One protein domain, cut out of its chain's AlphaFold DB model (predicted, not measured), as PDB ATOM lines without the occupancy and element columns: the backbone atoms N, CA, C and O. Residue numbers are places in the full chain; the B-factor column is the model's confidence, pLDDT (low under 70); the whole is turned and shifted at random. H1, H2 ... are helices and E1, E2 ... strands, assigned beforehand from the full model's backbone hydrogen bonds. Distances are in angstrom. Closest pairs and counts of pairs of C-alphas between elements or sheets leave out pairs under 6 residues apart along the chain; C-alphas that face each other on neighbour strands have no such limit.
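Overview. This is residues 81 to 91 and 739 to 921 of the 1077 residues of an uncharacterized protein of Balneolaceae bacterium (UniProt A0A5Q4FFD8). Two strongly twisted sheets, partly face to face, form a loose sandwich: a large one built round the long, side-by-side strands E4 and E9, and a smaller one of E8, E3 and E11. H2 fills one end between them, H1 sits beyond the same end, E10 lies past the opposite end, and the short strand E6 lies over the large sheet's other face. The printed part has 194 residues, with the order E1 E2 H1 E3 E4 E5 E6 E7 E8 H2 E9 E10 E11; the class is mostly strand, with under half of the residues in named elements. The small sheet runs E8 - E3 - E11, antiparallel; the large one is branched, its neighbour pairs antiparallel. The whole is compact, with a radius of gyration of the C-alphas of 16.6 A, and spans 51 by 35 by 31 A.

Arrangement. In the branched sheet, E4, residues 799 to 809, and E9, residues 885 to 896, are antiparallel at 166 degrees, with N 804 and O 891 2.8 A apart. On the other side of E4 from E9 are E5, residues 814 to 817, and E7, residues 849 to 853; N 807 and O 815 are 2.9 A apart, as are N 801 and O 851. E4 and E5 form a hairpin. On the other side of E9 from E4 are E1, residues 740 to 744, and E2, residues 763 to 766; N 894 and O 742 are 2.8 A apart, N 765 and O 888 2.9 A. In the second sheet, E3, residues 786 to 793, is the inner strand between E8, residues 863 to 870, and E11, residues 911 to 920; N 787 and O 870 are 2.9 A apart, N 788 and O 916 2.8 A. The closest C-alphas of E7 and E8 are Phe 851 and Ile 868, 7.4 A. H2, residues 877 to 882, is on both sheets; it is over E5 at a height over the branched sheet of 8.3 A, along the strands at 16 degrees on the local plane, and Val 815 and Phe 880 are the closest C-alphas of E5 and H2, 5.7 A. H1, residues 768 to 776, only grazes the branched sheet; its closest C-alphas with E9 are Lys 771 and Val 886, 5.0 A. In H1 and H2 every O i to N i+4 pair is within hydrogen-bond range. E6, residues 836 to 838, pairs with no named strand; its Leu 836 and Gly 892 of E9 have the closest C-alphas, 6.7 A. E10, residues 902 to 906, also pairs with no named strand and is apart from E9 and E11.

Along the chain. E1 begins at C-alpha 740 (150.755, 266.341, 310.778), and E11 ends at C-alpha 920 (154.067, 227.429, 313.753). E4 is 30.9 A long, E9 30.2 A, E11 28.8 A, E3 22.3 A and E8 20.4 A.

Size, cuts and confidence. The C-alphas farthest apart are those of Arg 776 and Asp 902, 52.9 A. Residues 92 to 738 are not printed; C-alphas 91 and 739 are 10.8 A apart across the cut. The links E1 to E2 and E5 to E6 are long, 18 residues each. The mean pLDDT of the printed part is 86.6; it is under 70 at residues 772, 775 to 781, 783 and 920 to 921.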
ATOM      1  N   PHE A  81     141.867 244.829 316.810       81.31
ATOM      2  CA  PHE A  81     142.924 245.575 317.505       81.31
ATOM      3  C   PHE A  81     142.797 247.056 317.152       81.31
ATOM      4  O   PHE A  81     143.104 247.464 316.031       81.31
ATOM      5  N   GLU A  82     142.347 247.851 318.115       77.62
ATOM      6  CA  GLU A  82     142.070 249.277 317.941       77.62
ATOM      7  C   GLU A  82     143.362 250.115 318.100       77.62
ATOM      8  O   GLU A  82     144.316 249.713 318.773       77.62
ATOM      9  N   PHE A  83     143.428 251.247 317.393       76.75
ATOM     10  CA  PHE A  83     144.576 252.173 317.330       76.75
ATOM     11  C   PHE A  83     144.131 253.627 317.609       76.75
ATOM     12  O   PHE A  83     144.816 254.565 317.207       76.75
ATOM     13  N   GLY A  84     142.977 253.833 318.247       72.69
ATOM     14  CA  GLY A  84     142.305 255.129 318.333       72.69
ATOM     15  C   GLY A  84     141.635 255.581 317.028       72.69
ATOM     16  O   GLY A  84     141.826 255.001 315.955       72.69
ATOM     17  N   GLU A  85     140.827 256.636 317.133       75.56
ATOM     18  CA  GLU A  85     140.213 257.319 315.988       75.56
ATOM     19  C   GLU A  85     141.209 258.293 315.326       75.56
ATOM     20  O   GLU A  85     142.192 258.711 315.933       75.56
ATOM     21  N   LEU A  86     140.970 258.649 314.057       80.81
ATOM     22  CA  LEU A  86     141.870 259.483 313.241       80.81
ATOM     23  C   LEU A  86     141.237 260.802 312.760       80.81
ATOM     24  O   LEU A  86     141.765 261.444 311.849       80.81
ATOM     25  N   ASP A  87     140.110 261.213 313.342       74.69
ATOM     26  CA  ASP A  87     139.347 262.374 312.867       74.69
ATOM     27  C   ASP A  87     140.116 263.702 313.004       74.69
ATOM     28  O   ASP A  87     139.958 264.576 312.152       74.69
ATOM     29  N   ASP A  88     141.031 263.836 313.971       79.38
ATOM     30  CA  ASP A  88     141.868 265.037 314.109       79.38
ATOM     31  C   ASP A  88     142.782 265.286 312.898       79.38
ATOM     32  O   ASP A  88     143.133 266.436 312.641       79.38
ATOM     33  N   ILE A  89     143.123 264.260 312.101       83.12
ATOM     34  CA  ILE A  89     143.920 264.403 310.863       83.12
ATOM     35  C   ILE A  89     143.183 265.236 309.800       83.12
ATOM     36  O   ILE A  89     143.816 265.747 308.872       83.12
ATOM     37  N   ILE A  90     141.856 265.372 309.896       84.62
ATOM     38  CA  ILE A  90     141.064 266.159 308.949       84.62
ATOM     39  C   ILE A  90     141.541 267.622 309.007       84.62
ATOM     40  O   ILE A  90     141.476 268.242 310.070       84.62
ATOM     41  N   PRO A  91     142.019 268.193 307.881       80.50
ATOM     42  CA  PRO A  91     142.585 269.530 307.894       80.50
ATOM     43  C   PRO A  91     141.496 270.560 308.180       80.50
ATOM     44  O   PRO A  91     140.411 270.500 307.592       80.50
ATOM     45  N   ARG A 739     152.620 268.020 306.897       91.06
ATOM     46  CA  ARG A 739     153.116 266.996 307.823       91.06
ATOM     47  C   ARG A 739     152.465 267.184 309.195       91.06
ATOM     48  O   ARG A 739     152.966 267.968 310.003       91.06
ATOM     49  N   ARG A 740     151.424 266.404 309.472       88.38
ATOM     50  CA  ARG A 740     150.755 266.341 310.778       88.38
ATOM     51  C   ARG A 740     151.278 265.181 311.631       88.38
ATOM     52  O   ARG A 740     151.897 264.250 311.108       88.38
ATOM     53  N   VAL A 741     151.107 265.268 312.951       89.06
ATOM     54  CA  VAL A 741     151.560 264.255 313.921       89.06
ATOM     55  C   VAL A 741     150.513 264.132 315.015       89.06
ATOM     56  O   VAL A 741     150.570 264.865 315.997       89.06
ATOM     57  N   GLU A 742     149.594 263.191 314.842       88.38
ATOM     58  CA  GLU A 742     148.485 262.968 315.774       88.38
ATOM     59  C   GLU A 742     148.729 261.703 316.602       88.38
ATOM     60  O   GLU A 742     149.380 260.762 316.129       88.38
ATOM     61  N   PHE A 743     148.241 261.675 317.843       88.19
ATOM     62  CA  PHE A 743     148.305 260.479 318.685       88.19
ATOM     63  C   PHE A 743     147.362 259.375 318.180       88.19
ATOM     64  O   PHE A 743     146.512 259.590 317.322       88.19
ATOM     65  N   LEU A 744     147.587 258.160 318.674       86.12
ATOM     66  CA  LEU A 744     146.792 256.969 318.391       86.12
ATOM     67  C   LEU A 744     146.219 256.473 319.726       86.12
ATOM     68  O   LEU A 744     146.888 255.709 320.429       86.12
ATOM     69  N   GLY A 745     145.050 257.014 320.085       77.06
ATOM     70  CA  GLY A 745     144.417 256.953 321.413       77.06
ATOM     71  C   GLY A 745     144.046 258.355 321.940       77.06
ATOM     72  O   GLY A 745     144.437 259.357 321.341       77.06
ATOM     73  N   GLU A 746     143.303 258.442 323.053       80.12
ATOM     74  CA  GLU A 746     142.992 259.720 323.732       80.12
ATOM     75  C   GLU A 746     144.190 260.249 324.565       80.12
ATOM     76  O   GLU A 746     144.991 259.475 325.086       80.12
ATOM     77  N   ASP A 747     144.277 261.569 324.772       84.56
ATOM     78  CA  ASP A 747     145.136 262.217 325.785       84.56
ATOM     79  C   ASP A 747     144.257 262.586 327.001       84.56
ATOM     80  O   ASP A 747     143.506 263.561 326.965       84.56
ATOM     81  N   ASP A 748     144.299 261.801 328.090       82.12
ATOM     82  CA  ASP A 748     143.465 261.990 329.303       82.12
ATOM     83  C   ASP A 748     143.960 263.147 330.203       82.12
ATOM     84  O   ASP A 748     144.010 263.052 331.437       82.12
ATOM     85  N   GLY A 749     144.320 264.276 329.592       78.75
ATOM     86  CA  GLY A 749     144.788 265.469 330.293       78.75
ATOM     87  C   GLY A 749     144.952 266.746 329.464       78.75
ATOM     88  O   GLY A 749     145.122 267.800 330.086       78.75
ATOM     89  N   ASP A 750     144.906 266.677 328.128       82.56
ATOM     90  CA  ASP A 750     145.421 267.714 327.213       82.56
ATOM     91  C   ASP A 750     146.890 268.091 327.549       82.56
ATOM     92  O   ASP A 750     147.303 269.256 327.496       82.56
ATOM     93  N   ASP A 751     147.673 267.104 327.992       84.81
ATOM     94  CA  ASP A 751     149.017 267.252 328.575       84.81
ATOM     95  C   ASP A 751     150.125 267.111 327.505       84.81
ATOM     96  O   ASP A 751     151.223 267.673 327.642       84.81
ATOM     97  N   GLY A 752     149.781 266.498 326.368       86.06
ATOM     98  CA  GLY A 752     150.623 266.295 325.197       86.06
ATOM     99  C   GLY A 752     151.446 265.012 325.267       86.06
ATOM    100  O   GLY A 752     152.460 264.923 324.568       86.06
ATOM    101  N   ILE A 753     151.071 264.059 326.126       88.69
ATOM    102  CA  ILE A 753     151.773 262.800 326.407       88.69
ATOM    103  C   ILE A 753     150.741 261.678 326.560       88.69
ATOM    104  O   ILE A 753     149.751 261.841 327.259       88.69
ATOM    105  N   VAL A 754     151.037 260.507 325.990       90.06
ATOM    106  CA  VAL A 754     150.280 259.269 326.240       90.06
ATOM    107  C   VAL A 754     151.145 258.250 326.988       90.06
ATOM    108  O   VAL A 754     152.299 257.999 326.619       90.06
ATOM    109  N   ASP A 755     150.610 257.666 328.059       91.88
ATOM    110  CA  ASP A 755     151.243 256.670 328.919       91.88
ATOM    111  C   ASP A 755     150.543 255.310 328.826       91.88
ATOM    112  O   ASP A 755     149.369 255.130 329.140       91.88
ATOM    113  N   LEU A 756     151.338 254.298 328.491       92.31
ATOM    114  CA  LEU A 756     150.942 252.901 328.310       92.31
ATOM    115  C   LEU A 756     150.260 252.258 329.543       92.31
ATOM    116  O   LEU A 756     149.715 251.156 329.454       92.31
ATOM    117  N   PHE A 757     150.314 252.909 330.711       91.69
ATOM    118  CA  PHE A 757     149.668 252.482 331.955       91.69
ATOM    119  C   PHE A 757     148.523 253.393 332.443       91.69
ATOM    120  O   PHE A 757     148.049 253.176 333.561       91.69
ATOM    121  N   ASN A 758     148.033 254.350 331.642       90.94
ATOM    122  CA  ASN A 758     146.680 254.888 331.827       90.94
ATOM    123  C   ASN A 758     145.690 254.078 330.972       90.94
ATOM    124  O   ASN A 758     145.820 254.019 329.753       90.94
ATOM    125  N   ASP A 759     144.676 253.474 331.600       88.94
ATOM    126  CA  ASP A 759     143.642 252.639 330.952       88.94
ATOM    127  C   ASP A 759     142.601 253.473 330.152       88.94
ATOM    128  O   ASP A 759     141.414 253.144 330.119       88.94
ATOM    129  N   ARG A 760     143.042 254.602 329.589       87.44
ATOM    130  CA  ARG A 760     142.287 255.587 328.793       87.44
ATOM    131  C   ARG A 760     143.105 256.112 327.615       87.44
ATOM    132  O   ARG A 760     142.557 256.328 326.549       87.44
ATOM    133  N   GLU A 761     144.407 256.301 327.832       89.44
ATOM    134  CA  GLU A 761     145.366 256.709 326.798       89.44
ATOM    135  C   GLU A 761     145.896 255.499 326.014       89.44
ATOM    136  O   GLU A 761     146.270 255.616 324.851       89.44
ATOM    137  N   ALA A 762     145.953 254.330 326.664       90.31
ATOM    138  CA  ALA A 762     146.421 253.088 326.071       90.31
ATOM    139  C   ALA A 762     145.261 252.220 325.576       90.31
ATOM    140  O   ALA A 762     144.373 251.869 326.355       90.31
ATOM    141  N   GLU A 763     145.344 251.783 324.323       89.69
ATOM    142  CA  GLU A 763     144.458 250.771 323.750       89.69
ATOM    143  C   GLU A 763     144.784 249.393 324.341       89.69
ATOM    144  O   GLU A 763     145.956 249.007 324.432       89.69
ATOM    145  N   ILE A 764     143.763 248.638 324.768       90.00
ATOM    146  CA  ILE A 764     143.929 247.372 325.506       90.00
ATOM    147  C   ILE A 764     143.181 246.235 324.805       90.00
ATOM    148  O   ILE A 764     141.960 246.123 324.886       90.00
ATOM    149  N   THR A 765     143.933 245.321 324.189       88.69
ATOM    150  CA  THR A 765     143.404 244.100 323.564       88.69
ATOM    151  C   THR A 765     143.600 242.892 324.493       88.69
ATOM    152  O   THR A 765     144.733 242.460 324.726       88.69
ATOM    153  N   GLU A 766     142.517 242.303 325.017       87.81
ATOM    154  CA  GLU A 766     142.573 240.992 325.695       87.81
ATOM    155  C   GLU A 766     142.639 239.846 324.670       87.81
ATOM    156  O   GLU A 766     141.849 239.788 323.731       87.81
ATOM    157  N   ILE A 767     143.548 238.886 324.875       84.50
ATOM    158  CA  ILE A 767     143.735 237.727 323.990       84.50
ATOM    159  C   ILE A 767     143.253 236.451 324.695       84.50
ATOM    160  O   ILE A 767     144.028 235.743 325.344       84.50
ATOM    161  N   GLU A 768     141.961 236.130 324.560       77.75
ATOM    162  CA  GLU A 768     141.356 234.947 325.199       77.75
ATOM    163  C   GLU A 768     141.967 233.614 324.711       77.75
ATOM    164  O   GLU A 768     142.208 232.714 325.519       77.75
ATOM    165  N   ASP A 769     142.312 233.505 323.423       73.00
ATOM    166  CA  ASP A 769     142.908 232.298 322.824       73.00
ATOM    167  C   ASP A 769     144.254 231.909 323.467       73.00
ATOM    168  O   ASP A 769     144.500 230.747 323.814       73.00
ATOM    169  N   LEU A 770     145.146 232.889 323.656       75.44
ATOM    170  CA  LEU A 770     146.455 232.678 324.285       75.44
ATOM    171  C   LEU A 770     146.344 232.524 325.806       75.44
ATOM    172  O   LEU A 770     147.186 231.853 326.402       75.44
ATOM    173  N   LYS A 771     145.296 233.069 326.432       74.94
ATOM    174  CA  LYS A 771     144.997 232.938 327.867       74.94
ATOM    175  C   LYS A 771     144.800 231.476 328.260       74.94
ATOM    176  O   LYS A 771     145.503 230.991 329.148       74.94
ATOM    177  N   GLU A 772     143.946 230.732 327.551       69.19
ATOM    178  CA  GLU A 772     143.770 229.299 327.831       69.19
ATOM    179  C   GLU A 772     144.995 228.464 327.409       69.19
ATOM    180  O   GLU A 772     145.348 227.483 328.074       69.19
ATOM    181  N   LEU A 773     145.699 228.865 326.343       70.44
ATOM    182  CA  LEU A 773     146.949 228.214 325.941       70.44
ATOM    183  C   LEU A 773     148.028 228.336 327.036       70.44
ATOM    184  O   LEU A 773     148.661 227.338 327.378       70.44
ATOM    185  N   ALA A 774     148.188 229.524 327.626       70.56
ATOM    186  CA  ALA A 774     149.156 229.834 328.681       70.56
ATOM    187  C   ALA A 774     148.777 229.266 330.064       70.56
ATOM    188  O   ALA A 774     149.645 229.123 330.929       70.56
ATOM    189  N   GLU A 775     147.503 228.931 330.302       68.50
ATOM    190  CA  GLU A 775     147.087 228.141 331.472       68.50
ATOM    191  C   GLU A 775     147.465 226.656 331.338       68.50
ATOM    192  O   GLU A 775     147.765 225.996 332.335       68.50
ATOM    193  N   ARG A 776     147.458 226.118 330.110       63.94
ATOM    194  CA  ARG A 776     147.702 224.691 329.828       63.94
ATOM    195  C   ARG A 776     149.159 224.360 329.498       63.94
ATOM    196  O   ARG A 776     149.577 223.221 329.707       63.94
ATOM    197  N   LEU A 777     149.916 225.312 328.956       63.56
ATOM    198  CA  LEU A 777     151.276 225.123 328.454       63.56
ATOM    199  C   LEU A 777     152.202 226.221 328.989       63.56
ATOM    200  O   LEU A 777     151.937 227.409 328.839       63.56
ATOM    201  N   SER A 778     153.332 225.819 329.568       56.56
ATOM    202  CA  SER A 778     154.365 226.721 330.081       56.56
ATOM    203  C   SER A 778     155.759 226.279 329.621       56.56
ATOM    204  O   SER A 778     155.975 225.126 329.245       56.56
ATOM    205  N   GLY A 779     156.710 227.220 329.587       55.75
ATOM    206  CA  GLY A 779     158.098 226.947 329.186       55.75
ATOM    207  C   GLY A 779     158.307 226.665 327.689       55.75
ATOM    208  O   GLY A 779     159.386 226.209 327.303       55.75
ATOM    209  N   LEU A 780     157.306 226.924 326.838       64.69
ATOM    210  CA  LEU A 780     157.426 226.779 325.387       64.69
ATOM    211  C   LEU A 780     158.165 227.974 324.774       64.69
ATOM    212  O   LEU A 780     157.704 229.105 324.866       64.69
ATOM    213  N   ARG A 781     159.273 227.705 324.077       67.69
ATOM    214  CA  ARG A 781     159.852 228.652 323.116       67.69
ATOM    215  C   ARG A 781     159.231 228.423 321.744       67.69
ATOM    216  O   ARG A 781     159.263 227.294 321.249       67.69
ATOM    217  N   LEU A 782     158.734 229.493 321.136       71.94
ATOM    218  CA  LEU A 782     158.255 229.513 319.758       71.94
ATOM    219  C   LEU A 782     159.432 229.798 318.816       71.94
ATOM    220  O   LEU A 782     160.366 230.504 319.187       71.94
ATOM    221  N   ILE A 783     159.420 229.238 317.605       69.62
ATOM    222  CA  ILE A 783     160.523 229.387 316.641       69.62
ATOM    223  C   ILE A 783     159.947 229.777 315.280       69.62
ATOM    224  O   ILE A 783     159.169 229.018 314.697       69.62
ATOM    225  N   ASN A 784     160.365 230.940 314.774       76.62
ATOM    226  CA  ASN A 784     159.798 231.629 313.606       76.62
ATOM    227  C   ASN A 784     158.275 231.898 313.684       76.62
ATOM    228  O   ASN A 784     157.570 231.545 312.736       76.62
ATOM    229  N   PRO A 785     157.743 232.483 314.776       85.31
ATOM    230  CA  PRO A 785     156.392 233.032 314.760       85.31
ATOM    231  C   PRO A 785     156.346 234.352 313.972       85.31
ATOM    232  O   PRO A 785     157.371 235.025 313.813       85.31
ATOM    233  N   SER A 786     155.155 234.731 313.518       86.94
ATOM    234  CA  SER A 786     154.871 236.021 312.886       86.94
ATOM    235  C   SER A 786     153.641 236.683 313.500       86.94
ATOM    236  O   SER A 786     152.672 236.017 313.862       86.94
ATOM    237  N   PHE A 787     153.702 238.005 313.591       88.56
ATOM    238  CA  PHE A 787     152.608 238.896 313.959       88.56
ATOM    239  C   PHE A 787     152.338 239.757 312.723       88.56
ATOM    240  O   PHE A 787     153.234 240.456 312.249       88.56
ATOM    241  N   ASP A 788     151.135 239.673 312.174       89.12
ATOM    242  CA  ASP A 788     150.703 240.397 310.984       89.12
ATOM    243  C   ASP A 788     149.635 241.412 311.387       89.12
ATOM    244  O   ASP A 788     148.516 241.047 311.740       89.12
ATOM    245  N   LEU A 789     149.971 242.696 311.315       88.69
ATOM    246  CA  LEU A 789     148.997 243.771 311.461       88.69
ATOM    247  C   LEU A 789     148.279 243.970 310.119       88.69
ATOM    248  O   LEU A 789     148.914 244.298 309.116       88.69
ATOM    249  N   ILE A 790     146.969 243.748 310.103       89.12
ATOM    250  CA  ILE A 790     146.088 243.870 308.942       89.12
ATOM    251  C   ILE A 790     145.287 245.169 309.082       89.12
ATOM    252  O   ILE A 790     144.668 245.373 310.119       89.12
ATOM    253  N   TYR A 791     145.258 246.031 308.062       90.19
ATOM    254  CA  TYR A 791     144.481 247.278 308.106       90.19
ATOM    255  C   TYR A 791     143.723 247.598 306.810       90.19
ATOM    256  O   TYR A 791     144.124 247.205 305.708       90.19
ATOM    257  N   ASP A 792     142.635 248.351 306.963       90.75
ATOM    258  CA  ASP A 792     141.855 248.985 305.901       90.75
ATOM    259  C   ASP A 792     141.972 250.519 306.055       90.75
ATOM    260  O   ASP A 792     141.837 251.032 307.161       90.75
ATOM    261  N   THR A 793     142.216 251.280 304.978       90.81
ATOM    262  CA  THR A 793     142.298 252.755 305.057       90.81
ATOM    263  C   THR A 793     141.858 253.493 303.791       90.81
ATOM    264  O   THR A 793     141.954 252.963 302.684       90.81
ATOM    265  N   ASN A 794     141.380 254.732 303.954       91.88
ATOM    266  CA  ASN A 794     141.048 255.669 302.871       91.88
ATOM    267  C   ASN A 794     142.034 256.848 302.732       91.88
ATOM    268  O   ASN A 794     141.805 257.719 301.892       91.88
ATOM    269  N   LEU A 795     143.101 256.900 303.539       90.69
ATOM    270  CA  LEU A 795     144.049 258.015 303.566       90.69
ATOM    271  C   LEU A 795     144.806 258.120 302.230       90.69
ATOM    272  O   LEU A 795     145.501 257.190 301.834       90.69
ATOM    273  N   GLY A 796     144.697 259.247 301.526       91.94
ATOM    274  CA  GLY A 796     145.321 259.482 300.216       91.94
ATOM    275  C   GLY A 796     146.740 260.052 300.275       91.94
ATOM    276  O   GLY A 796     147.190 260.661 299.306       91.94
ATOM    277  N   VAL A 797     147.422 259.910 301.413       92.62
ATOM    278  CA  VAL A 797     148.806 260.342 301.671       92.62
ATOM    279  C   VAL A 797     149.526 259.285 302.518       92.62
ATOM    280  O   VAL A 797     148.869 258.583 303.286       92.62
ATOM    281  N   PRO A 798     150.854 259.108 302.379       92.06
ATOM    282  CA  PRO A 798     151.580 258.107 303.154       92.06
ATOM    283  C   PRO A 798     151.593 258.469 304.644       92.06
ATOM    284  O   PRO A 798     151.807 259.626 305.006       92.06
ATOM    285  N   GLY A 799     151.407 257.472 305.508       91.25
ATOM    286  CA  GLY A 799     151.545 257.615 306.960       91.25
ATOM    287  C   GLY A 799     152.747 256.840 307.500       91.25
ATOM    288  O   GLY A 799     153.179 255.851 306.912       91.25
ATOM    289  N   THR A 800     153.289 257.251 308.642       92.38
ATOM    290  CA  THR A 800     154.251 256.450 309.416       92.38
ATOM    291  C   THR A 800     153.798 256.383 310.866       92.38
ATOM    292  O   THR A 800     153.839 257.383 311.578       92.38
ATOM    293  N   VAL A 801     153.368 255.202 311.302       91.69
ATOM    294  CA  VAL A 801     152.999 254.942 312.696       91.69
ATOM    295  C   VAL A 801     154.255 254.606 313.489       91.69
ATOM    296  O   VAL A 801     155.077 253.800 313.051       91.69
ATOM    297  N   ILE A 802     154.385 255.212 314.667       93.50
ATOM    298  CA  ILE A 802     155.437 254.947 315.650       93.50
ATOM    299  C   ILE A 802     154.748 254.670 316.985       93.50
ATOM    300  O   ILE A 802     153.979 255.504 317.463       93.50
ATOM    301  N   GLY A 803     155.007 253.516 317.600       93.31
ATOM    302  CA  GLY A 803     154.291 253.121 318.813       93.31
ATOM    303  C   GLY A 803     154.973 252.053 319.660       93.31
ATOM    304  O   GLY A 803     155.952 251.422 319.251       93.31
ATOM    305  N   ALA A 804     154.442 251.877 320.865       94.12
ATOM    306  CA  ALA A 804     154.835 250.867 321.833       94.12
ATOM    307  C   ALA A 804     153.776 249.761 321.857       94.12
ATOM    308  O   ALA A 804     152.626 250.030 322.187       94.12
ATOM    309  N   ILE A 805     154.162 248.524 321.542       93.56
ATOM    310  CA  ILE A 805     153.296 247.343 321.668       93.56
ATOM    311  C   ILE A 805     153.852 246.491 322.812       93.56
ATOM    312  O   ILE A 805     154.952 245.942 322.705       93.56
ATOM    313  N   LEU A 806     153.114 246.395 323.919       94.62
ATOM    314  CA  LEU A 806     153.526 245.698 325.141       94.62
ATOM    315  C   LEU A 806     152.633 244.491 325.412       94.62
ATOM    316  O   LEU A 806     151.438 244.636 325.634       94.62
ATOM    317  N   GLY A 807     153.234 243.306 325.456       92.69
ATOM    318  CA  GLY A 807     152.567 242.061 325.802       92.69
ATOM    319  C   GLY A 807     152.756 241.727 327.278       92.69
ATOM    320  O   GLY A 807     153.891 241.643 327.759       92.69
ATOM    321  N   ILE A 808     151.650 241.497 327.981       92.25
ATOM    322  CA  ILE A 808     151.611 241.108 329.394       92.25
ATOM    323  C   ILE A 808     151.079 239.673 329.480       92.25
ATOM    324  O   ILE A 808     150.016 239.360 328.944       92.25
ATOM    325  N   ASN A 809     151.824 238.770 330.125       88.94
ATOM    326  CA  ASN A 809     151.421 237.363 330.265       88.94
ATOM    327  C   ASN A 809     150.586 237.090 331.532       88.94
ATOM    328  O   ASN A 809     150.436 237.949 332.401       88.94
ATOM    329  N   ASN A 810     150.095 235.855 331.693       83.75
ATOM    330  CA  ASN A 810     149.243 235.451 332.825       83.75
ATOM    331  C   ASN A 810     149.903 235.488 334.228       83.75
ATOM    332  O   ASN A 810     149.244 235.179 335.222       83.75
ATOM    333  N   LYS A 811     151.177 235.887 334.340       83.56
ATOM    334  CA  LYS A 811     151.884 236.154 335.608       83.56
ATOM    335  C   LYS A 811     152.201 237.643 335.815       83.56
ATOM    336  O   LYS A 811     152.734 237.989 336.869       83.56
ATOM    337  N   GLY A 812     151.909 238.500 334.834       85.38
ATOM    338  CA  GLY A 812     152.311 239.908 334.815       85.38
ATOM    339  C   GLY A 812     153.755 240.143 334.355       85.38
ATOM    340  O   GLY A 812     154.375 241.105 334.797       85.38
ATOM    341  N   GLU A 813     154.327 239.263 333.524       90.12
ATOM    342  CA  GLU A 813     155.650 239.487 332.920       90.12
ATOM    343  C   GLU A 813     155.499 240.319 331.629       90.12
ATOM    344  O   GLU A 813     154.758 239.938 330.720       90.12
ATOM    345  N   GLU A 814     156.190 241.461 331.580       93.50
ATOM    346  CA  GLU A 814     156.092 242.522 330.562       93.50
ATOM    347  C   GLU A 814     157.167 242.371 329.467       93.50
ATOM    348  O   GLU A 814     158.360 242.344 329.780       93.50
ATOM    349  N   VAL A 815     156.771 242.309 328.186       94.06
ATOM    350  CA  VAL A 815     157.693 242.231 327.030       94.06
ATOM    351  C   VAL A 815     157.222 243.124 325.876       94.06
ATOM    352  O   VAL A 815     156.096 242.987 325.404       94.06
ATOM    353  N   PHE A 816     158.098 244.005 325.383       94.94
ATOM    354  CA  PHE A 816     157.838 244.855 324.215       94.94
ATOM    355  C   PHE A 816     158.101 244.137 322.882       94.94
ATOM    356  O   PHE A 816     159.078 243.392 322.732       94.94
ATOM    357  N   LEU A 817     157.256 244.414 321.888       94.12
ATOM    358  CA  LEU A 817     157.579 244.197 320.481       94.12
ATOM    359  C   LEU A 817     158.412 245.391 319.991       94.12
ATOM    360  O   LEU A 817     158.029 246.543 320.176       94.12
ATOM    361  N   SER A 818     159.548 245.102 319.361       93.38
ATOM    362  CA  SER A 818     160.592 246.079 319.037       93.38
ATOM    363  C   SER A 818     161.159 245.852 317.641       93.38
ATOM    364  O   SER A 818     161.363 244.706 317.221       93.38
ATOM    365  N   GLY A 819     161.493 246.932 316.936       92.75
ATOM    366  CA  GLY A 819     162.147 246.867 315.627       92.75
ATOM    367  C   GLY A 819     163.602 246.389 315.679       92.75
ATOM    368  O   GLY A 819     164.377 246.807 316.542       92.75
ATOM    369  N   LYS A 820     164.021 245.543 314.726       91.56
ATOM    370  CA  LYS A 820     165.439 245.165 314.578       91.56
ATOM    371  C   LYS A 820     166.218 246.229 313.787       91.56
ATOM    372  O   LYS A 820     165.732 246.661 312.741       91.56
ATOM    373  N   PRO A 821     167.435 246.618 314.221       89.31
ATOM    374  CA  PRO A 821     168.199 247.663 313.545       89.31
ATOM    375  C   PRO A 821     168.504 247.377 312.070       89.31
ATOM    376  O   PRO A 821     168.927 246.273 311.718       89.31
ATOM    377  N   GLY A 822     168.342 248.391 311.221       85.19
ATOM    378  CA  GLY A 822     168.510 248.302 309.769       85.19
ATOM    379  C   GLY A 822     167.317 247.698 309.017       85.19
ATOM    380  O   GLY A 822     167.483 247.292 307.868       85.19
ATOM    381  N   THR A 823     166.140 247.623 309.644       90.44
ATOM    382  CA  THR A 823     164.893 247.120 309.040       90.44
ATOM    383  C   THR A 823     163.802 248.192 309.079       90.44
ATOM    384  O   THR A 823     163.851 249.081 309.927       90.44
ATOM    385  N   GLY A 824     162.779 248.083 308.221       86.75
ATOM    386  CA  GLY A 824     161.601 248.973 308.201       86.75
ATOM    387  C   GLY A 824     160.647 248.818 309.398       86.75
ATOM    388  O   GLY A 824     159.435 248.944 309.231       86.75
ATOM    389  N   ARG A 825     161.192 248.460 310.567       93.31
ATOM    390  CA  ARG A 825     160.536 248.429 311.883       93.31
ATOM    391  C   ARG A 825     161.337 249.164 312.966       93.31
ATOM    392  O   ARG A 825     160.789 249.400 314.040       93.31
ATOM    393  N   GLU A 826     162.615 249.489 312.729       94.00
ATOM    394  CA  GLU A 826     163.455 250.257 313.666       94.00
ATOM    395  C   GLU A 826     162.947 251.698 313.790       94.00
ATOM    396  O   GLU A 826     162.780 252.368 312.777       94.00
ATOM    397  N   VAL A 827     162.801 252.194 315.024       92.94
ATOM    398  CA  VAL A 827     162.605 253.627 315.284       92.94
ATOM    399  C   VAL A 827     163.963 254.339 315.252       92.94
ATOM    400  O   VAL A 827     164.830 254.187 316.130       92.94
ATOM    401  N   GLY A 828     164.170 255.105 314.188       87.88
ATOM    402  CA  GLY A 828     165.387 255.841 313.893       87.88
ATOM    403  C   GLY A 828     165.661 257.011 314.850       87.88
ATOM    404  O   GLY A 828     164.855 257.373 315.705       87.88
ATOM    405  N   PRO A 829     166.860 257.617 314.768       83.00
ATOM    406  CA  PRO A 829     167.242 258.758 315.602       83.00
ATOM    407  C   PRO A 829     166.689 260.107 315.105       83.00
ATOM    408  O   PRO A 829     166.940 261.117 315.759       83.00
ATOM    409  N   GLY A 830     166.033 260.142 313.939       83.12
ATOM    410  CA  GLY A 830     165.352 261.326 313.396       83.12
ATOM    411  C   GLY A 830     163.826 261.238 313.474       83.12
ATOM    412  O   GLY A 830     163.149 262.179 313.074       83.12
ATOM    413  N   ASP A 831     163.310 260.115 313.967       87.69
ATOM    414  CA  ASP A 831     161.898 259.767 313.955       87.69
ATOM    415  C   ASP A 831     161.177 260.442 315.126       87.69
ATOM    416  O   ASP A 831     161.752 260.689 316.193       87.69
ATOM    417  N   ASP A 832     159.892 260.720 314.944       85.88
ATOM    418  CA  ASP A 832     159.088 261.413 315.943       85.88
ATOM    419  C   ASP A 832     158.549 260.411 316.977       85.88
ATOM    420  O   ASP A 832     157.470 259.851 316.815       85.88
ATOM    421  N   TYR A 833     159.331 260.130 318.025       88.19
ATOM    422  CA  TYR A 833     158.991 259.136 319.064       88.19
ATOM    423  C   TYR A 833     158.883 259.714 320.488       88.19
ATOM    424  O   TYR A 833     158.680 258.977 321.457       88.19
ATOM    425  N   GLN A 834     159.062 261.030 320.644       89.56
ATOM    426  CA  GLN A 834     158.857 261.690 321.938       89.56
ATOM    427  C   GLN A 834     157.372 261.665 322.329       89.56
ATOM    428  O   GLN A 834     156.505 261.602 321.456       89.56
ATOM    429  N   ASN A 835     157.113 261.766 323.633       91.00
ATOM    430  CA  ASN A 835     155.791 261.832 324.264       91.00
ATOM    431  C   ASN A 835     155.021 260.493 324.292       91.00
ATOM    432  O   ASN A 835     153.830 260.471 324.577       91.00
ATOM    433  N   LEU A 836     155.723 259.372 324.079       92.94
ATOM    434  CA  LEU A 836     155.235 258.015 324.362       92.94
ATOM    435  C   LEU A 836     155.856 257.523 325.677       92.94
ATOM    436  O   LEU A 836     157.081 257.385 325.771       92.94
ATOM    437  N   TYR A 837     155.047 257.327 326.716       94.12
ATOM    438  CA  TYR A 837     155.491 257.136 328.101       94.12
ATOM    439  C   TYR A 837     155.032 255.791 328.697       94.12
ATOM    440  O   TYR A 837     154.131 255.118 328.204       94.12
ATOM    441  N   MET A 838     155.711 255.365 329.760       93.19
ATOM    442  CA  MET A 838     155.370 254.202 330.575       93.19
ATOM    443  C   MET A 838     155.613 254.550 332.047       93.19
ATOM    444  O   MET A 838     156.759 254.714 332.479       93.19
ATOM    445  N   ARG A 839     154.543 254.632 332.842       92.69
ATOM    446  CA  ARG A 839     154.567 254.933 334.287       92.69
ATOM    447  C   ARG A 839     155.279 256.259 334.617       92.69
ATOM    448  O   ARG A 839     156.018 256.346 335.603       92.69
ATOM    449  N   GLY A 840     155.072 257.287 333.795       88.81
ATOM    450  CA  GLY A 840     155.676 258.615 333.922       88.81
ATOM    451  C   GLY A 840     157.115 258.714 333.398       88.81
ATOM    452  O   GLY A 840     157.846 259.628 333.790       88.81
ATOM    453  N   VAL A 841     157.553 257.779 332.546       92.94
ATOM    454  CA  VAL A 841     158.894 257.768 331.937       92.94
ATOM    455  C   VAL A 841     158.802 257.526 330.428       92.94
ATOM    456  O   VAL A 841     158.266 256.509 330.009       92.94
ATOM    457  N   GLN A 842     159.385 258.419 329.621       94.25
ATOM    458  CA  GLN A 842     159.527 258.264 328.165       94.25
ATOM    459  C   GLN A 842     160.086 256.879 327.790       94.25
ATOM    460  O   GLN A 842     161.189 256.513 328.215       94.25
ATOM    461  N   ILE A 843     159.366 256.156 326.933       94.56
ATOM    462  CA  ILE A 843     159.785 254.859 326.394       94.56
ATOM    463  C   ILE A 843     160.995 255.073 325.466       94.56
ATOM    464  O   ILE A 843     160.984 255.987 324.629       94.56
ATOM    465  N   PRO A 844     162.080 254.288 325.595       93.25
ATOM    466  CA  PRO A 844     163.227 254.405 324.707       93.25
ATOM    467  C   PRO A 844     162.920 253.782 323.340       93.25
ATOM    468  O   PRO A 844     162.327 252.715 323.248       93.25
ATOM    469  N   ARG A 845     163.435 254.382 322.260       91.75
ATOM    470  CA  ARG A 845     163.288 253.900 320.867       91.75
ATOM    471  C   ARG A 845     163.704 252.443 320.585       91.75
ATOM    472  O   ARG A 845     163.445 251.942 319.500       91.75
ATOM    473  N   SER A 846     164.400 251.779 321.510       91.75
ATOM    474  CA  SER A 846     164.719 250.343 321.433       91.75
ATOM    475  C   SER A 846     163.522 249.437 321.730       91.75
ATOM    476  O   SER A 846     163.546 248.256 321.390       91.75
ATOM    477  N   ASP A 847     162.493 249.995 322.360       94.88
ATOM    478  CA  ASP A 847     161.345 249.297 322.938       94.88
ATOM    479  C   ASP A 847     160.056 249.679 322.164       94.88
ATOM    480  O   ASP A 847     158.943 249.462 322.629       94.88
ATOM    481  N   LEU A 848     160.236 250.279 320.976       94.88
ATOM    482  CA  LEU A 848     159.208 250.777 320.062       94.88
ATOM    483  C   LEU A 848     159.308 250.093 318.686       94.88
ATOM    484  O   LEU A 848     160.335 249.503 318.324       94.88
ATOM    485  N   VAL A 849     158.256 250.255 317.885       94.75
ATOM    486  CA  VAL A 849     158.197 249.883 316.465       94.75
ATOM    487  C   VAL A 849     157.773 251.063 315.592       94.75
ATOM    488  O   VAL A 849     157.002 251.916 316.025       94.75
ATOM    489  N   ALA A 850     158.254 251.070 314.348       93.62
ATOM    490  CA  ALA A 850     157.750 251.916 313.267       93.62
ATOM    491  C   ALA A 850     157.101 251.067 312.158       93.62
ATOM    492  O   ALA A 850     157.507 249.922 311.938       93.62
ATOM    493  N   PHE A 851     156.134 251.617 311.423       92.00
ATOM    494  CA  PHE A 851     155.662 251.046 310.156       92.00
ATOM    495  C   PHE A 851     154.985 252.081 309.246       92.00
ATOM    496  O   PHE A 851     154.389 253.050 309.706       92.00
ATOM    497  N   GLU A 852     155.074 251.850 307.937       91.06
ATOM    498  CA  GLU A 852     154.472 252.694 306.900       91.06
ATOM    499  C   GLU A 852     153.026 252.260 306.595       91.06
ATOM    500  O   GLU A 852     152.730 251.067 306.470       91.06
ATOM    501  N   VAL A 853     152.143 253.249 306.452       90.12
ATOM    502  CA  VAL A 853     150.750 253.120 306.007       90.12
ATOM    503  C   VAL A 853     150.687 253.566 304.545       90.12
ATOM    504  O   VAL A 853     151.043 254.703 304.223       90.12
ATOM    505  N   ASN A 854     150.271 252.661 303.657       90.06
ATOM    506  CA  ASN A 854     150.232 252.898 302.214       90.06
ATOM    507  C   ASN A 854     149.061 253.831 301.844       90.06
ATOM    508  O   ASN A 854     147.945 253.578 302.301       90.06
ATOM    509  N   PRO A 855     149.270 254.845 300.983       91.19
ATOM    510  CA  PRO A 855     148.203 255.738 300.540       91.19
ATOM    511  C   PRO A 855     147.198 255.056 299.601       91.19
ATOM    512  O   PRO A 855     147.556 254.186 298.804       91.19
ATOM    513  N   SER A 856     145.952 255.526 299.638       91.38
ATOM    514  CA  SER A 856     144.913 255.210 298.656       91.38
ATOM    515  C   SER A 856     145.165 255.916 297.318       91.38
ATOM    516  O   SER A 856     145.416 257.119 297.277       91.38
ATOM    517  N   GLU A 857     145.079 255.181 296.202       88.38
ATOM    518  CA  GLU A 857     145.271 255.738 294.852       88.38
ATOM    519  C   GLU A 857     144.052 256.544 294.349       88.38
ATOM    520  O   GLU A 857     144.167 257.258 293.350       88.38
ATOM    521  N   GLN A 858     142.873 256.422 294.981       88.50
ATOM    522  CA  GLN A 858     141.626 257.030 294.492       88.50
ATOM    523  C   GLN A 858     140.759 257.613 295.615       88.50
ATOM    524  O   GLN A 858     140.444 256.950 296.601       88.50
ATOM    525  N   ILE A 859     140.302 258.854 295.421       87.25
ATOM    526  CA  ILE A 859     139.391 259.549 296.342       87.25
ATOM    527  C   ILE A 859     138.109 258.725 296.528       87.25
ATOM    528  O   ILE A 859     137.380 258.467 295.568       87.25
ATOM    529  N   GLY A 860     137.825 258.345 297.775       82.44
ATOM    530  CA  GLY A 860     136.670 257.520 298.140       82.44
ATOM    531  C   GLY A 860     136.887 256.004 298.024       82.44
ATOM    532  O   GLY A 860     135.968 255.247 298.338       82.44
ATOM    533  N   GLU A 861     138.073 255.537 297.618       89.06
ATOM    534  CA  GLU A 861     138.459 254.129 297.734       89.06
ATOM    535  C   GLU A 861     139.088 253.856 299.109       89.06
ATOM    536  O   GLU A 861     140.074 254.481 299.499       89.06
ATOM    537  N   VAL A 862     138.516 252.886 299.830       90.19
ATOM    538  CA  VAL A 862     139.138 252.270 301.009       90.19
ATOM    539  C   VAL A 862     139.987 251.101 300.511       90.19
ATOM    540  O   VAL A 862     139.425 250.092 300.073       90.19
ATOM    541  N   ILE A 863     141.316 251.203 300.580       89.62
ATOM    542  CA  ILE A 863     142.190 250.036 300.405       89.62
ATOM    543  C   ILE A 863     141.947 249.102 301.592       89.62
ATOM    544  O   ILE A 863     141.904 249.551 302.732       89.62
ATOM    545  N   ARG A 864     141.794 247.798 301.337       90.12
ATOM    546  CA  ARG A 864     141.474 246.801 302.371       90.12
ATOM    547  C   ARG A 864     142.547 245.731 302.530       90.12
ATOM    548  O   ARG A 864     143.201 245.358 301.554       90.12
ATOM    549  N   ASN A 865     142.646 245.186 303.740       88.19
ATOM    550  CA  ASN A 865     143.513 244.084 304.154       88.19
ATOM    551  C   ASN A 865     144.983 244.263 303.721       88.19
ATOM    552  O   ASN A 865     145.600 243.349 303.170       88.19
ATOM    553  N   GLN A 866     145.536 245.457 303.937       89.75
ATOM    554  CA  GLN A 866     146.977 245.697 303.843       89.75
ATOM    555  C   GLN A 866     147.685 245.017 305.012       89.75
ATOM    556  O   GLN A 866     147.177 245.058 306.124       89.75
ATOM    557  N   VAL A 867     148.843 244.388 304.776       89.62
ATOM    558  CA  VAL A 867     149.508 243.538 305.781       89.62
ATOM    559  C   VAL A 867     150.910 244.043 306.119       89.62
ATOM    560  O   VAL A 867     151.809 244.061 305.276       89.62
ATOM    561  N   ILE A 868     151.107 244.391 307.386       91.06
ATOM    562  CA  ILE A 868     152.372 244.789 308.005       91.06
ATOM    563  C   ILE A 868     152.873 243.602 308.828       91.06
ATOM    564  O   ILE A 868     152.463 243.382 309.966       91.06
ATOM    565  N   ARG A 869     153.791 242.827 308.244       90.62
ATOM    566  CA  ARG A 869     154.427 241.700 308.933       90.62
ATOM    567  C   ARG A 869     155.495 242.156 309.927       90.62
ATOM    568  O   ARG A 869     156.299 243.045 309.621       90.62
ATOM    569  N   PHE A 870     155.524 241.479 311.068       92.44
ATOM    570  CA  PHE A 870     156.586 241.442 312.064       92.44
ATOM    571  C   PHE A 870     157.014 239.978 312.237       92.44
ATOM    572  O   PHE A 870     156.212 239.104 312.561       92.44
ATOM    573  N   ASP A 871     158.289 239.696 311.995       90.75
ATOM    574  CA  ASP A 871     158.870 238.348 311.997       90.75
ATOM    575  C   ASP A 871     160.253 238.333 312.675       90.75
ATOM    576  O   ASP A 871     160.745 239.352 313.177       90.75
ATOM    577  N   SER A 872     160.898 237.163 312.708       87.56
ATOM    578  CA  SER A 872     162.226 236.980 313.301       87.56
ATOM    579  C   SER A 872     163.369 237.650 312.516       87.56
ATOM    580  O   SER A 872     164.469 237.770 313.069       87.56
ATOM    581  N   GLU A 873     163.140 238.159 311.301       89.81
ATOM    582  CA  GLU A 873     164.111 238.979 310.560       89.81
ATOM    583  C   GLU A 873     163.950 240.476 310.894       89.81
ATOM    584  O   GLU A 873     164.944 241.181 311.073       89.81
ATOM    585  N   THR A 874     162.710 240.941 311.068       90.56
ATOM    586  CA  THR A 874     162.335 242.361 311.224       90.56
ATOM    587  C   THR A 874     162.157 242.850 312.667       90.56
ATOM    588  O   THR A 874     162.281 244.048 312.919       90.56
ATOM    589  N   SER A 875     161.884 241.970 313.637       93.88
ATOM    590  CA  SER A 875     161.421 242.385 314.977       93.88
ATOM    591  C   SER A 875     161.822 241.444 316.126       93.88
ATOM    592  O   SER A 875     162.368 240.362 315.897       93.88
ATOM    593  N   SER A 876     161.531 241.821 317.376       92.75
ATOM    594  CA  SER A 876     161.634 240.962 318.573       92.75
ATOM    595  C   SER A 876     160.478 239.957 318.747       92.75
ATOM    596  O   SER A 876     160.373 239.339 319.805       92.75
ATOM    597  N   VAL A 877     159.623 239.743 317.735       91.00
ATOM    598  CA  VAL A 877     158.378 238.953 317.863       91.00
ATOM    599  C   VAL A 877     158.560 237.527 318.410       91.00
ATOM    600  O   VAL A 877     157.655 236.998 319.050       91.00
ATOM    601  N   GLU A 878     159.731 236.905 318.219       87.50
ATOM    602  CA  GLU A 878     160.038 235.593 318.810       87.50
ATOM    603  C   GLU A 878     160.024 235.637 320.347       87.50
ATOM    604  O   GLU A 878     159.461 234.738 320.971       87.50
ATOM    605  N   ASP A 879     160.593 236.685 320.948       87.81
ATOM    606  CA  ASP A 879     160.617 236.884 322.400       87.81
ATOM    607  C   ASP A 879     159.242 237.361 322.909       87.81
ATOM    608  O   ASP A 879     158.754 236.858 323.921       87.81
ATOM    609  N   PHE A 880     158.580 238.260 322.167       90.81
ATOM    610  CA  PHE A 880     157.236 238.773 322.474       90.81
ATOM    611  C   PHE A 880     156.180 237.660 322.520       90.81
ATOM    612  O   PHE A 880     155.525 237.474 323.543       90.81
ATOM    613  N   LEU A 881     156.039 236.863 321.453       87.31
ATOM    614  CA  LEU A 881     155.041 235.789 321.411       87.31
ATOM    615  C   LEU A 881     155.442 234.579 322.268       87.31
ATOM    616  O   LEU A 881     154.557 233.903 322.791       87.31
ATOM    617  N   SER A 882     156.739 234.319 322.501       83.56
ATOM    618  CA  SER A 882     157.158 233.281 323.467       83.56
ATOM    619  C   SER A 882     156.842 233.643 324.925       83.56
ATOM    620  O   SER A 882     156.860 232.757 325.778       83.56
ATOM    621  N   ASN A 883     156.516 234.907 325.228       85.81
ATOM    622  CA  ASN A 883     155.971 235.296 326.531       85.81
ATOM    623  C   ASN A 883     154.526 234.790 326.743       85.81
ATOM    624  O   ASN A 883     154.076 234.733 327.885       85.81
ATOM    625  N   LEU A 884     153.821 234.420 325.661       85.00
ATOM    626  CA  LEU A 884     152.380 234.133 325.616       85.00
ATOM    627  C   LEU A 884     151.550 235.271 326.253       85.00
ATOM    628  O   LEU A 884     150.981 235.092 327.334       85.00
ATOM    629  N   PRO A 885     151.514 236.463 325.620       88.12
ATOM    630  CA  PRO A 885     150.728 237.583 326.118       88.12
ATOM    631  C   PRO A 885     149.232 237.245 326.122       88.12
ATOM    632  O   PRO A 885     148.718 236.638 325.185       88.12
ATOM    633  N   VAL A 886     148.549 237.645 327.192       89.44
ATOM    634  CA  VAL A 886     147.092 237.499 327.381       89.44
ATOM    635  C   VAL A 886     146.374 238.850 327.362       89.44
ATOM    636  O   VAL A 886     145.157 238.905 327.236       89.44
ATOM    637  N   GLU A 887     147.146 239.926 327.472       90.88
ATOM    638  CA  GLU A 887     146.764 241.326 327.330       90.88
ATOM    639  C   GLU A 887     147.870 241.981 326.491       90.88
ATOM    640  O   GLU A 887     149.062 241.776 326.762       90.88
ATOM    641  N   VAL A 888     147.494 242.729 325.456       91.38
ATOM    642  CA  VAL A 888     148.408 243.589 324.698       91.38
ATOM    643  C   VAL A 888     147.944 245.025 324.850       91.38
ATOM    644  O   VAL A 888     146.776 245.331 324.620       91.38
ATOM    645  N   ARG A 889     148.874 245.894 325.241       92.62
ATOM    646  CA  ARG A 889     148.665 247.336 325.342       92.62
ATOM    647  C   ARG A 889     149.374 248.059 324.214       92.62
ATOM    648  O   ARG A 889     150.513 247.703 323.884       92.62
ATOM    649  N   PHE A 890     148.734 249.090 323.686       92.25
ATOM    650  CA  PHE A 890     149.286 249.949 322.654       92.25
ATOM    651  C   PHE A 890     149.142 251.430 323.012       92.25
ATOM    652  O   PHE A 890     148.098 251.865 323.478       92.25
ATOM    653  N   ILE A 891     150.207 252.192 322.761       92.56
ATOM    654  CA  ILE A 891     150.148 253.643 322.539       92.56
ATOM    655  C   ILE A 891     150.994 253.964 321.312       92.56
ATOM    656  O   ILE A 891     152.021 253.318 321.068       92.56
ATOM    657  N   GLY A 892     150.633 255.002 320.571       91.56
ATOM    658  CA  GLY A 892     151.453 255.455 319.460       91.56
ATOM    659  C   GLY A 892     151.070 256.829 318.951       91.56
ATOM    660  O   GLY A 892     150.294 257.554 319.566       91.56
ATOM    661  N   LYS A 893     151.653 257.176 317.810       91.81
ATOM    662  CA  LYS A 893     151.279 258.337 317.013       91.81
ATOM    663  C   LYS A 893     151.554 258.092 315.537       91.81
ATOM    664  O   LYS A 893     152.430 257.294 315.188       91.81
ATOM    665  N   ILE A 894     150.811 258.774 314.676       90.94
ATOM    666  CA  ILE A 894     150.943 258.700 313.222       90.94
ATOM    667  C   ILE A 894     151.504 260.014 312.678       90.94
ATOM    668  O   ILE A 894     150.933 261.086 312.849       90.94
ATOM    669  N   VAL A 895     152.645 259.925 311.994       92.12
ATOM    670  CA  VAL A 895     153.187 261.019 311.186       92.12
ATOM    671  C   VAL A 895     152.531 260.940 309.811       92.12
ATOM    672  O   VAL A 895     152.844 260.050 309.019       92.12
ATOM    673  N   VAL A 896     151.603 261.850 309.538       91.25
ATOM    674  CA  VAL A 896     150.874 261.939 308.268       91.25
ATOM    675  C   VAL A 896     151.698 262.748 307.275       91.25
ATOM    676  O   VAL A 896     152.241 263.792 307.627       91.25
ATOM    677  N   ASN A 897     151.795 262.265 306.037       92.38
ATOM    678  CA  ASN A 897     152.503 262.893 304.922       92.38
ATOM    679  C   ASN A 897     153.900 263.458 305.283       92.38
ATOM    680  O   ASN A 897     154.140 264.659 305.129       92.38
ATOM    681  N   PRO A 898     154.846 262.620 305.761       87.94
ATOM    682  CA  PRO A 898     156.148 263.071 306.273       87.94
ATOM    683  C   PRO A 898     156.999 263.882 305.278       87.94
ATOM    684  O   PRO A 898     157.863 264.642 305.715       87.94
ATOM    685  N   ASP A 899     156.743 263.740 303.975       89.06
ATOM    686  CA  ASP A 899     157.440 264.414 302.871       89.06
ATOM    687  C   ASP A 899     156.687 265.646 302.298       89.06
ATOM    688  O   ASP A 899     157.175 266.254 301.347       89.06
ATOM    689  N   GLU A 900     155.508 266.014 302.828       90.69
ATOM    690  CA  GLU A 900     154.605 267.054 302.275       90.69
ATOM    691  C   GLU A 900     154.263 266.858 300.774       90.69
ATOM    692  O   GLU A 900     154.324 267.796 299.974       90.69
ATOM    693  N   GLN A 901     153.920 265.633 300.360       90.62
ATOM    694  CA  GLN A 901     153.555 265.311 298.969       90.62
ATOM    695  C   GLN A 901     152.099 265.703 298.640       90.62
ATOM    696  O   GLN A 901     151.267 265.845 299.537       90.62
ATOM    697  N   ASP A 902     151.766 265.850 297.354       92.25
ATOM    698  CA  ASP A 902     150.376 266.050 296.918       92.25
ATOM    699  C   ASP A 902     149.565 264.746 297.084       92.25
ATOM    700  O   ASP A 902     150.022 263.666 296.702       92.25
ATOM    701  N   GLY A 903     148.354 264.840 297.635       92.56
ATOM    702  CA  GLY A 903     147.478 263.699 297.915       92.56
ATOM    703  C   GLY A 903     146.103 264.142 298.417       92.56
ATOM    704  O   GLY A 903     145.668 265.254 298.121       92.56
ATOM    705  N   PHE A 904     145.387 263.287 299.153       92.44
ATOM    706  CA  PHE A 904     144.063 263.641 299.686       92.44
ATOM    707  C   PHE A 904     143.763 263.125 301.097       92.44
ATOM    708  O   PHE A 904     144.277 262.098 301.534       92.44
ATOM    709  N   ILE A 905     142.848 263.822 301.772       91.44
ATOM    710  CA  ILE A 905     142.172 263.390 303.002       91.44
ATOM    711  C   ILE A 905     140.659 263.392 302.740       91.44
ATOM    712  O   ILE A 905     140.153 264.241 302.001       91.44
ATOM    713  N   VAL A 906     139.941 262.429 303.321       91.31
ATOM    714  CA  VAL A 906     138.480 262.272 303.220       91.31
ATOM    715  C   VAL A 906     137.894 262.240 304.631       91.31
ATOM    716  O   VAL A 906     138.506 261.665 305.524       91.31
ATOM    717  N   ASN A 907     136.715 262.833 304.817       88.38
ATOM    718  CA  ASN A 907     135.950 262.810 306.063       88.38
ATOM    719  C   ASN A 907     134.756 261.830 305.931       88.38
ATOM    720  O   ASN A 907     133.959 261.993 304.996       88.38
ATOM    721  N   PRO A 908     134.592 260.835 306.828       88.50
ATOM    722  CA  PRO A 908     135.493 260.482 307.933       88.50
ATOM    723  C   PRO A 908     136.769 259.782 307.446       88.50
ATOM    724  O   PRO A 908     136.790 259.178 306.361       88.50
ATOM    725  N   VAL A 909     137.820 259.825 308.265       88.38
ATOM    726  CA  VAL A 909     139.033 259.029 308.033       88.38
ATOM    727  C   VAL A 909     138.742 257.574 308.415       88.38
ATOM    728  O   VAL A 909     138.045 257.297 309.385       88.38
ATOM    729  N   VAL A 910     139.246 256.623 307.630       87.75
ATOM    730  CA  VAL A 910     139.127 255.184 307.904       87.75
ATOM    731  C   VAL A 910     140.516 254.625 308.175       87.75
ATOM    732  O   VAL A 910     141.420 254.788 307.348       87.75
ATOM    733  N   PHE A 911     140.669 253.939 309.305       86.75
ATOM    734  CA  PHE A 911     141.869 253.190 309.678       86.75
ATOM    735  C   PHE A 911     141.485 251.992 310.564       86.75
ATOM    736  O   PHE A 911     141.851 251.903 311.731       86.75
ATOM    737  N   ASP A 912     140.694 251.072 310.003       83.19
ATOM    738  CA  ASP A 912     140.247 249.871 310.716       83.19
ATOM    739  C   ASP A 912     141.408 248.860 310.772       83.19
ATOM    740  O   ASP A 912     141.904 248.443 309.720       83.19
ATOM    741  N   ALA A 913     141.822 248.419 311.963       81.56
ATOM    742  CA  ALA A 913     142.967 247.522 312.144       81.56
ATOM    743  C   ALA A 913     142.625 246.224 312.904       81.56
ATOM    744  O   ALA A 913     141.701 246.155 313.713       81.56
ATOM    745  N   ARG A 914     143.365 245.156 312.586       82.94
ATOM    746  CA  ARG A 914     143.204 243.783 313.092       82.94
ATOM    747  C   ARG A 914     144.566 243.105 313.233       82.94
ATOM    748  O   ARG A 914     145.453 243.277 312.398       82.94
ATOM    749  N   MET A 915     144.736 242.300 314.271       79.06
ATOM    750  CA  MET A 915     145.968 241.589 314.607       79.06
ATOM    751  C   MET A 915     145.846 240.101 314.251       79.06
ATOM    752  O   MET A 915     145.091 239.362 314.878       79.06
ATOM    753  N   GLY A 916     146.630 239.644 313.275       78.75
ATOM    754  CA  GLY A 916     146.832 238.228 312.972       78.75
ATOM    755  C   GLY A 916     148.069 237.674 313.685       78.75
ATOM    756  O   GLY A 916     149.179 238.166 313.490       78.75
ATOM    757  N   ILE A 917     147.909 236.626 314.490       77.31
ATOM    758  CA  ILE A 917     149.013 235.922 315.162       77.31
ATOM    759  C   ILE A 917     149.167 234.542 314.524       77.31
ATOM    760  O   ILE A 917     148.303 233.689 314.704       77.31
ATOM    761  N   ASP A 918     150.291 234.305 313.839       73.50
ATOM    762  CA  ASP A 918     150.624 233.032 313.184       73.50
ATOM    763  C   ASP A 918     151.860 232.393 313.844       73.50
ATOM    764  O   ASP A 918     153.007 232.810 313.658       73.50
ATOM    765  N   ILE A 919     151.635 231.336 314.624       72.06
ATOM    766  CA  ILE A 919     152.655 230.629 315.403       72.06
ATOM    767  C   ILE A 919     152.775 229.178 314.895       72.06
ATOM    768  O   ILE A 919     151.937 228.329 315.212       72.06
ATOM    769  N   PRO A 920     153.824 228.819 314.130       65.44
ATOM    770  CA  PRO A 920     154.067 227.429 313.753       65.44
ATOM    771  C   PRO A 920     154.522 226.606 314.969       65.44
ATOM    772  O   PRO A 920     155.382 227.040 315.740       65.44
ATOM    773  N   ILE A 921     154.008 225.378 315.117       63.69
ATOM    774  CA  ILE A 921     154.298 224.498 316.267       63.69
ATOM    775  C   ILE A 921     155.678 223.824 316.102       63.69
ATOM    776  O   ILE A 921     155.820 222.623 315.854       63.69
TER     777      ILE A 921